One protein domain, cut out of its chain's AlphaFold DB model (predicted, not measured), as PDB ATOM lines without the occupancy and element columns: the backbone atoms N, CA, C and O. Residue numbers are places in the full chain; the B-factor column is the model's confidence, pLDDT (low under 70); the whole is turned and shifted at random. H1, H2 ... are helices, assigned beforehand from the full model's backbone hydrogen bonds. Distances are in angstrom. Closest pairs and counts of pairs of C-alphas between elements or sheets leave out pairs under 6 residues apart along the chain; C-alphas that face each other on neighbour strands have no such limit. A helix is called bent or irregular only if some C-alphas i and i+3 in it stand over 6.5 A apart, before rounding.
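What this domain is: This is residues 9 to 76 of the 247 residues of an uncharacterized protein of Streptomyces sp. HUCO-GS316 (UniProt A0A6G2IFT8). A long helical arm with a small, loose head at one end: the arm H3b, residues 49 to 76, sticks out far from a head made of H1, H2 and the arm H3a, in which the five-residue H2 sits between H1 and H3a. The long helix H3 bends where it leaves the head, its two arms H3a and H3b standing at 49 degrees, and the contacts within the head are few. The printed part has 68 residues with three named helices, H1, H2 and H3 in order along the chain, and no named strand, and its class is all helix. The whole is extended, with a radius of gyration of the C-alphas of 17.9 A, and flat, its C-alphas spanning 55 by 30 by 16 A, where H3b makes most of the length.

Where its parts are: H1 is residues 9 to 19, Asp 9 to Leu 19, and its first and last C-alphas are 15.0 A apart. It begins at C-alpha 9, printed at (4.551, -30.162, 30.584). After the link of residues 20 to 28 comes H2, residues 29 to 33, Thr 29 to Ala 33, which measures 6.0 A from first to last C-alpha. H3 is residues 38 to 76, 39 residues, the longest helix by residues. By its hydrogen bonds it was assigned as one helix, but it is bent: C-alphas 46 and 49 are 7.1 A apart, against about 5 A in a regular helix. Its first arm, H3a, is residues 38 to 46, 12.6 A from first to last C-alpha, with C-alpha 38 at (-6.910, -17.235, 22.854). Its second arm, H3b, is residues 49 to 76, 40.8 A from first to last C-alpha, and it ends at C-alpha 76, printed at (42.306, 5.281, 11.609). Residues 47 and 48 belong to neither arm.

How they stand to each other: H1 and H2 are close but not clearly touching, with 2 pairs of C-alphas within 8 A. Their closest C-alphas are those of Leu 17 and Leu 32, 7.8 A apart, and their centres are 12.9 A apart. H2 and H3a are also close but not clearly touching, with 1 pair of C-alphas within 8 A. The closest C-alphas of these two are those of Ala 33 and Leu 41, 6.2 A apart, and their centres are 11.6 A apart. The lines of H3a and H3b stand at a steep tilt of 49 degrees. H1 is apart from H3a and from H3b, and H2 is apart from H3b. In H1, H2, H3a and H3b every pair of O of residue i and N of residue i+4 is within hydrogen-bond range.

The domain as a whole: The two C-alphas farthest apart are those of Asp 9 and Ala 75, 55.5 A, and the first and last printed C-alphas, those of Asp 9 and Leu 76, are 55.2 A apart. Residues 19 to 24 stand free, and so do residues 46 to 76, which belong to H3. The link from H1 to H2 has 9 residues and is short, the link from H2 to H3 has 4 residues and is tight, and no link is long. The printed part has no cut. The mean pLDDT of the printed part of this model is 71.5; that of H1 is 65, of H2 65, of H3a 68 and of H3b 79. The 36 residues under 70 are residues 9 to 21, residue 23, residues 25 to 36, residues 39 to 44, residue 46, residue 51 and residues 75 to 76.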
ATOM      1  N   ASP A   9       4.089 -29.616  31.862       68.00
ATOM      2  CA  ASP A   9       4.551 -30.162  30.584       68.00
ATOM      3  C   ASP A   9       4.164 -29.289  29.385       68.00
ATOM      4  O   ASP A   9       4.981 -29.103  28.481       68.00
ATOM      5  N   GLU A  10       2.990 -28.652  29.412       65.00
ATOM      6  CA  GLU A  10       2.600 -27.652  28.408       65.00
ATOM      7  C   GLU A  10       3.516 -26.422  28.465       65.00
ATOM      8  O   GLU A  10       3.960 -25.916  27.430       65.00
ATOM      9  N   LEU A  11       3.890 -25.985  29.675       60.34
ATOM     10  CA  LEU A  11       4.816 -24.867  29.858       60.34
ATOM     11  C   LEU A  11       6.225 -25.202  29.358       60.34
ATOM     12  O   LEU A  11       6.847 -24.393  28.671       60.34
ATOM     13  N   ARG A  12       6.726 -26.411  29.638       62.75
ATOM     14  CA  ARG A  12       8.024 -26.875  29.121       62.75
ATOM     15  C   ARG A  12       8.024 -27.012  27.602       62.75
ATOM     16  O   ARG A  12       9.040 -26.707  26.981       62.75
ATOM     17  N   ALA A  13       6.925 -27.460  26.995       66.44
ATOM     18  CA  ALA A  13       6.801 -27.557  25.543       66.44
ATOM     19  C   ALA A  13       6.847 -26.169  24.881       66.44
ATOM     20  O   ALA A  13       7.609 -25.968  23.934       66.44
ATOM     21  N   PHE A  14       6.121 -25.197  25.439       68.12
ATOM     22  CA  PHE A  14       6.154 -23.804  24.993       68.12
ATOM     23  C   PHE A  14       7.551 -23.179  25.142       68.12
ATOM     24  O   PHE A  14       8.085 -22.607  24.190       68.12
ATOM     25  N   LEU A  15       8.196 -23.352  26.301       63.97
ATOM     26  CA  LEU A  15       9.548 -22.841  26.545       63.97
ATOM     27  C   LEU A  15      10.599 -23.513  25.655       63.97
ATOM     28  O   LEU A  15      11.508 -22.836  25.186       63.97
ATOM     29  N   ARG A  16      10.478 -24.815  25.361       65.75
ATOM     30  CA  ARG A  16      11.363 -25.506  24.408       65.75
ATOM     31  C   ARG A  16      11.236 -24.932  23.002       65.75
ATOM     32  O   ARG A  16      12.258 -24.702  22.367       65.75
ATOM     33  N   LEU A  17      10.016 -24.641  22.551       65.81
ATOM     34  CA  LEU A  17       9.782 -23.999  21.255       65.81
ATOM     35  C   LEU A  17      10.391 -22.584  21.203       65.81
ATOM     36  O   LEU A  17      11.011 -22.208  20.209       65.81
ATOM     37  N   CYS A  18      10.267 -21.817  22.293       66.31
ATOM     38  CA  CYS A  18      10.810 -20.461  22.383       66.31
ATOM     39  C   CYS A  18      12.344 -20.447  22.470       66.31
ATOM     40  O   CYS A  18      12.998 -19.693  21.756       66.31
ATOM     41  N   LEU A  19      12.936 -21.289  23.320       62.78
ATOM     42  CA  LEU A  19      14.346 -21.193  23.710       62.78
ATOM     43  C   LEU A  19      15.274 -22.115  22.904       62.78
ATOM     44  O   LEU A  19      16.418 -21.738  22.682       62.78
ATOM     45  N   ASN A  20      14.796 -23.268  22.417       60.56
ATOM     46  CA  ASN A  20      15.607 -24.280  21.721       60.56
ATOM     47  C   ASN A  20      14.849 -24.919  20.532       60.56
ATOM     48  O   ASN A  20      14.433 -26.081  20.617       60.56
ATOM     49  N   PRO A  21      14.651 -24.197  19.413       63.59
ATOM     50  CA  PRO A  21      14.092 -24.783  18.199       63.59
ATOM     51  C   PRO A  21      15.033 -25.873  17.675       63.59
ATOM     52  O   PRO A  21      16.254 -25.712  17.678       63.59
ATOM     53  N   ARG A  22      14.475 -27.000  17.222       71.88
ATOM     54  CA  ARG A  22      15.284 -28.057  16.597       71.88
ATOM     55  C   ARG A  22      15.846 -27.569  15.251       71.88
ATOM     56  O   ARG A  22      15.224 -26.716  14.615       71.88
ATOM     57  N   PRO A  23      16.974 -28.122  14.766       63.91
ATOM     58  CA  PRO A  23      17.445 -27.855  13.407       63.91
ATOM     59  C   PRO A  23      16.324 -28.116  12.385       63.91
ATOM     60  O   PRO A  23      15.726 -29.190  12.394       63.91
ATOM     61  N   GLY A  24      16.003 -27.122  11.551       73.69
ATOM     62  CA  GLY A  24      14.908 -27.183  10.566       73.69
ATOM     63  C   GLY A  24      13.536 -26.702  11.059       73.69
ATOM     64  O   GLY A  24      12.586 -26.690  10.280       73.69
ATOM     65  N   GLN A  25      13.406 -26.280  12.321       66.75
ATOM     66  CA  GLN A  25      12.174 -25.695  12.854       66.75
ATOM     67  C   GLN A  25      12.209 -24.165  12.746       66.75
ATOM     68  O   GLN A  25      12.979 -23.497  13.439       66.75
ATOM     69  N   THR A  26      11.359 -23.595  11.892       59.34
ATOM     70  CA  THR A  26      11.248 -22.139  11.734       59.34
ATOM     71  C   THR A  26      10.432 -21.549  12.883       59.34
ATOM     72  O   THR A  26       9.275 -21.919  13.089       59.34
ATOM     73  N   ARG A  27      11.020 -20.608  13.631       62.94
ATOM     74  CA  ARG A  27      10.300 -19.784  14.614       62.94
ATOM     75  C   ARG A  27       9.426 -18.783  13.864       62.94
ATOM     76  O   ARG A  27       9.862 -17.669  13.597       62.94
ATOM     77  N   THR A  28       8.219 -19.187  13.489       63.62
ATOM     78  CA  THR A  28       7.239 -18.247  12.943       63.62
ATOM     79  C   THR A  28       6.326 -17.749  14.053       63.62
ATOM     80  O   THR A  28       6.011 -18.471  15.008       63.62
ATOM     81  N   THR A  29       5.908 -16.494  13.942       61.91
ATOM     82  CA  THR A  29       4.939 -15.878  14.854       61.91
ATOM     83  C   THR A  29       3.649 -16.701  14.889       61.91
ATOM     84  O   THR A  29       3.053 -16.869  15.949       61.91
ATOM     85  N   GLU A  30       3.278 -17.310  13.759       63.81
ATOM     86  CA  GLU A  30       2.141 -18.217  13.609       63.81
ATOM     87  C   GLU A  30       2.313 -19.525  14.399       63.81
ATOM     88  O   GLU A  30       1.372 -19.980  15.052       63.81
ATOM     89  N   ALA A  31       3.511 -20.126  14.398       66.50
ATOM     90  CA  ALA A  31       3.782 -21.352  15.150       66.50
ATOM     91  C   ALA A  31       3.719 -21.117  16.668       66.50
ATOM     92  O   ALA A  31       3.230 -21.969  17.406       66.50
ATOM     93  N   LEU A  32       4.170 -19.947  17.130       65.75
ATOM     94  CA  LEU A  32       4.051 -19.524  18.528       65.75
ATOM     95  C   LEU A  32       2.602 -19.172  18.896       65.75
ATOM     96  O   LEU A  32       2.138 -19.541  19.976       65.75
ATOM     97  N   ALA A  33       1.870 -18.522  17.989       66.12
ATOM     98  CA  ALA A  33       0.460 -18.182  18.161       66.12
ATOM     99  C   ALA A  33      -0.435 -19.418  18.337       66.12
ATOM    100  O   ALA A  33      -1.348 -19.388  19.159       66.12
ATOM    101  N   GLY A  34      -0.147 -20.518  17.630       67.12
ATOM    102  CA  GLY A  34      -0.921 -21.762  17.717       67.12
ATOM    103  C   GLY A  34      -0.873 -22.462  19.082       67.12
ATOM    104  O   GLY A  34      -1.769 -23.236  19.407       67.12
ATOM    105  N   VAL A  35       0.143 -22.177  19.903       68.00
ATOM    106  CA  VAL A  35       0.296 -22.746  21.257       68.00
ATOM    107  C   VAL A  35      -0.222 -21.793  22.340       68.00
ATOM    108  O   VAL A  35      -0.437 -22.194  23.490       68.00
ATOM    109  N   LEU A  36      -0.432 -20.521  21.986       61.28
ATOM    110  CA  LEU A  36      -0.878 -19.500  22.915       61.28
ATOM    111  C   LEU A  36      -2.393 -19.602  23.166       61.28
ATOM    112  O   LEU A  36      -3.185 -19.863  22.265       61.28
ATOM    113  N   PRO A  37      -2.848 -19.382  24.406       71.81
ATOM    114  CA  PRO A  37      -4.277 -19.313  24.721       71.81
ATOM    115  C   PRO A  37      -4.915 -18.142  23.989       71.81
ATOM    116  O   PRO A  37      -4.317 -17.069  23.959       71.81
ATOM    117  N   GLY A  38      -6.160 -18.299  23.535       71.19
ATOM    118  CA  GLY A  38      -6.910 -17.235  22.854       71.19
ATOM    119  C   GLY A  38      -6.806 -15.843  23.508       71.19
ATOM    120  O   GLY A  38      -6.462 -14.893  22.808       71.19
ATOM    121  N   PRO A  39      -6.987 -15.698  24.838       68.38
ATOM    122  CA  PRO A  39      -6.838 -14.401  25.506       68.38
ATOM    123  C   PRO A  39      -5.420 -13.811  25.447       68.38
ATOM    124  O   PRO A  39      -5.244 -12.599  25.369       68.38
ATOM    125  N   LEU A  40      -4.388 -14.656  25.463       63.00
ATOM    126  CA  LEU A  40      -3.000 -14.206  25.367       63.00
ATOM    127  C   LEU A  40      -2.610 -13.855  23.938       63.00
ATOM    128  O   LEU A  40      -1.850 -12.916  23.739       63.00
ATOM    129  N   LEU A  41      -3.153 -14.576  22.957       66.38
ATOM    130  CA  LEU A  41      -2.976 -14.255  21.548       66.38
ATOM    131  C   LEU A  41      -3.583 -12.883  21.214       66.38
ATOM    132  O   LEU A  41      -2.953 -12.087  20.526       66.38
ATOM    133  N   GLN A  42      -4.759 -12.566  21.765       68.94
ATOM    134  CA  GLN A  42      -5.377 -11.243  21.617       68.94
ATOM    135  C   GLN A  42      -4.542 -10.130  22.265       68.94
ATOM    136  O   GLN A  42      -4.303  -9.103  21.630       68.94
ATOM    137  N   ASN A  43      -4.039 -10.345  23.485       67.06
ATOM    138  CA  ASN A  43      -3.136  -9.387  24.131       67.06
ATOM    139  C   ASN A  43      -1.842  -9.202  23.327       67.06
ATOM    140  O   ASN A  43      -1.391  -8.075  23.134       67.06
ATOM    141  N   LEU A  44      -1.269 -10.291  22.806       65.38
ATOM    142  CA  LEU A  44      -0.082 -10.234  21.961       65.38
ATOM    143  C   LEU A  44      -0.352  -9.413  20.696       65.38
ATOM    144  O   LEU A  44       0.414  -8.498  20.409       65.38
ATOM    145  N   HIS A  45      -1.458  -9.665  19.988       72.19
ATOM    146  CA  HIS A  45      -1.852  -8.885  18.811       72.19
ATOM    147  C   HIS A  45      -1.973  -7.383  19.108       72.19
ATOM    148  O   HIS A  45      -1.570  -6.571  18.278       72.19
ATOM    149  N   GLY A  46      -2.452  -7.004  20.298       69.88
ATOM    150  CA  GLY A  46      -2.495  -5.603  20.728       69.88
ATOM    151  C   GLY A  46      -1.112  -4.956  20.882       69.88
ATOM    152  O   GLY A  46      -0.953  -3.765  20.620       69.88
ATOM    153  N   HIS A  47      -0.093  -5.734  21.256       72.38
ATOM    154  CA  HIS A  47       1.274  -5.246  21.467       72.38
ATOM    155  C   HIS A  47       2.201  -5.408  20.254       72.38
ATOM    156  O   HIS A  47       3.221  -4.718  20.189       72.38
ATOM    157  N   VAL A  48       1.854  -6.255  19.276       77.44
ATOM    158  CA  VAL A  48       2.644  -6.484  18.049       77.44
ATOM    159  C   VAL A  48       3.064  -5.176  17.357       77.44
ATOM    160  O   VAL A  48       4.247  -5.052  17.043       77.44
ATOM    161  N   PRO A  49       2.196  -4.158  17.170       81.50
ATOM    162  CA  PRO A  49       2.615  -2.906  16.538       81.50
ATOM    163  C   PRO A  49       3.698  -2.153  17.322       81.50
ATOM    164  O   PRO A  49       4.620  -1.596  16.727       81.50
ATOM    165  N   ALA A  50       3.607  -2.132  18.655       70.62
ATOM    166  CA  ALA A  50       4.598  -1.475  19.506       70.62
ATOM    167  C   ALA A  50       5.933  -2.232  19.493       70.62
ATOM    168  O   ALA A  50       6.987  -1.618  19.338       70.62
ATOM    169  N   LEU A  51       5.887  -3.564  19.575       67.69
ATOM    170  CA  LEU A  51       7.075  -4.415  19.480       67.69
ATOM    171  C   LEU A  51       7.751  -4.305  18.106       67.69
ATOM    172  O   LEU A  51       8.974  -4.237  18.037       67.69
ATOM    173  N   GLY A  52       6.976  -4.209  17.021       77.62
ATOM    174  CA  GLY A  52       7.505  -3.970  15.678       77.62
ATOM    175  C   GLY A  52       8.246  -2.635  15.559       77.62
ATOM    176  O   GLY A  52       9.314  -2.579  14.953       77.62
ATOM    177  N   LYS A  53       7.734  -1.567  16.193       83.81
ATOM    178  CA  LYS A  53       8.427  -0.266  16.252       83.81
ATOM    179  C   LYS A  53       9.754  -0.353  17.004       83.81
ATOM    180  O   LYS A  53      10.748   0.162  16.500       83.81
ATOM    181  N   LEU A  54       9.770  -1.025  18.158       77.25
ATOM    182  CA  LEU A  54      10.989  -1.235  18.946       77.25
ATOM    183  C   LEU A  54      12.015  -2.082  18.186       77.25
ATOM    184  O   LEU A  54      13.193  -1.748  18.176       77.25
ATOM    185  N   HIS A  55      11.581  -3.139  17.498       76.38
ATOM    186  CA  HIS A  55      12.475  -3.953  16.676       76.38
ATOM    187  C   HIS A  55      13.117  -3.136  15.547       76.38
ATOM    188  O   HIS A  55      14.331  -3.182  15.372       76.38
ATOM    189  N   ALA A  56      12.323  -2.329  14.836       86.75
ATOM    190  CA  ALA A  56      12.840  -1.435  13.805       86.75
ATOM    191  C   ALA A  56      13.798  -0.372  14.372       86.75
ATOM    192  O   ALA A  56      14.703   0.078  13.677       86.75
ATOM    193  N   GLU A  57      13.602   0.063  15.619       86.12
ATOM    194  CA  GLU A  57      14.521   0.975  16.301       86.12
ATOM    195  C   GLU A  57      15.855   0.309  16.628       86.12
ATOM    196  O   GLU A  57      16.892   0.862  16.273       86.12
ATOM    197  N   VAL A  58      15.834  -0.904  17.190       83.44
ATOM    198  CA  VAL A  58      17.048  -1.700  17.432       83.44
ATOM    199  C   VAL A  58      17.829  -1.904  16.135       83.44
ATOM    200  O   VAL A  58      19.021  -1.611  16.106       83.44
ATOM    201  N   GLN A  59      17.161  -2.305  15.048       89.12
ATOM    202  CA  GLN A  59      17.810  -2.483  13.744       89.12
ATOM    203  C   GLN A  59      18.481  -1.194  13.251       89.12
ATOM    204  O   GLN A  59      19.648  -1.222  12.865       89.12
ATOM    205  N   ARG A  60      17.795  -0.044  13.331       90.69
ATOM    206  CA  ARG A  60      18.395   1.251  12.959       90.69
ATOM    207  C   ARG A  60      19.621   1.588  13.808       90.69
ATOM    208  O   ARG A  60      20.596   2.122  13.284       90.69
ATOM    209  N   THR A  61      19.582   1.311  15.110       87.12
ATOM    210  CA  THR A  61      20.716   1.564  16.011       87.12
ATOM    211  C   THR A  61      21.901   0.651  15.697       87.12
ATOM    212  O   THR A  61      23.036   1.126  15.671       87.12
ATOM    213  N   GLU A  62      21.660  -0.629  15.409       85.19
ATOM    214  CA  GLU A  62      22.700  -1.581  14.999       85.19
ATOM    215  C   GLU A  62      23.348  -1.175  13.666       85.19
ATOM    216  O   GLU A  62      24.576  -1.145  13.559       85.19
ATOM    217  N   GLU A  63      22.546  -0.775  12.675       88.50
ATOM    218  CA  GLU A  63      23.032  -0.258  11.388       88.50
ATOM    219  C   GLU A  63      23.889   1.006  11.569       88.50
ATOM    220  O   GLU A  63      24.973   1.119  10.989       88.50
ATOM    221  N   ALA A  64      23.449   1.939  12.419       86.56
ATOM    222  CA  ALA A  64      24.202   3.151  12.727       86.56
ATOM    223  C   ALA A  64      25.540   2.845  13.426       86.56
ATOM    224  O   ALA A  64      26.565   3.437  13.082       86.56
ATOM    225  N   ALA A  65      25.560   1.900  14.370       79.69
ATOM    226  CA  ALA A  65      26.781   1.477  15.056       79.69
ATOM    227  C   ALA A  65      27.779   0.796  14.100       79.69
ATOM    228  O   ALA A  65      28.983   1.071  14.153       79.69
ATOM    229  N   ALA A  66      27.289  -0.045  13.184       83.56
ATOM    230  CA  ALA A  66      28.111  -0.674  12.152       83.56
ATOM    231  C   ALA A  66      28.722   0.369  11.196       83.56
ATOM    232  O   ALA A  66      29.918   0.312  10.881       83.56
ATOM    233  N   ALA A  67      27.932   1.369  10.789       81.19
ATOM    234  CA  ALA A  67      28.406   2.482   9.971       81.19
ATOM    235  C   ALA A  67      29.477   3.315  10.699       81.19
ATOM    236  O   ALA A  67      30.525   3.610  10.119       81.19
ATOM    237  N   ALA A  68      29.264   3.635  11.980       76.12
ATOM    238  CA  ALA A  68      30.227   4.371  12.800       76.12
ATOM    239  C   ALA A  68      31.549   3.603  12.978       76.12
ATOM    240  O   ALA A  68      32.623   4.182  12.822       76.12
ATOM    241  N   THR A  69      31.482   2.291  13.219       73.31
ATOM    242  CA  THR A  69      32.667   1.419  13.328       73.31
ATOM    243  C   THR A  69      33.473   1.409  12.028       73.31
ATOM    244  O   THR A  69      34.697   1.549  12.045       73.31
ATOM    245  N   THR A  70      32.789   1.311  10.885       81.12
ATOM    246  CA  THR A  70      33.420   1.363   9.558       81.12
ATOM    247  C   THR A  70      34.086   2.718   9.306       81.12
ATOM    248  O   THR A  70      35.217   2.777   8.817       81.12
ATOM    249  N   ALA A  71      33.411   3.814   9.663       71.69
ATOM    250  CA  ALA A  71      33.952   5.164   9.524       71.69
ATOM    251  C   ALA A  71      35.194   5.377  10.403       71.69
ATOM    252  O   ALA A  71      36.191   5.913   9.920       71.69
ATOM    253  N   TYR A  72      35.161   4.901  11.651       70.00
ATOM    254  CA  TYR A  72      36.306   4.927  12.559       70.00
ATOM    255  C   TYR A  72      37.499   4.154  11.990       70.00
ATOM    256  O   TYR A  72      38.591   4.706  11.897       70.00
ATOM    257  N   ALA A  73      37.289   2.911  11.545       73.31
ATOM    258  CA  ALA A  73      38.354   2.095  10.965       73.31
ATOM    259  C   ALA A  73      38.995   2.785   9.751       73.31
ATOM    260  O   ALA A  73      40.218   2.857   9.654       73.31
ATOM    261  N   LYS A  74      38.179   3.374   8.866       73.50
ATOM    262  CA  LYS A  74      38.667   4.139   7.711       73.50
ATOM    263  C   LYS A  74      39.469   5.375   8.125       73.50
ATOM    264  O   LYS A  74      40.504   5.651   7.525       73.50
ATOM    265  N   ALA A  75      38.993   6.126   9.119       62.34
ATOM    266  CA  ALA A  75      39.695   7.300   9.631       62.34
ATOM    267  C   ALA A  75      41.043   6.917  10.260       62.34
ATOM    268  O   ALA A  75      42.042   7.580   9.994       62.34
ATOM    269  N   LEU A  76      41.084   5.818  11.017       63.19
ATOM    270  CA  LEU A  76      42.306   5.281  11.609       63.19
ATOM    271  C   LEU A  76      43.316   4.855  10.538       63.19
ATOM    272  O   LEU A  76      44.481   5.229  10.626       63.19
TER     273      LEU A  76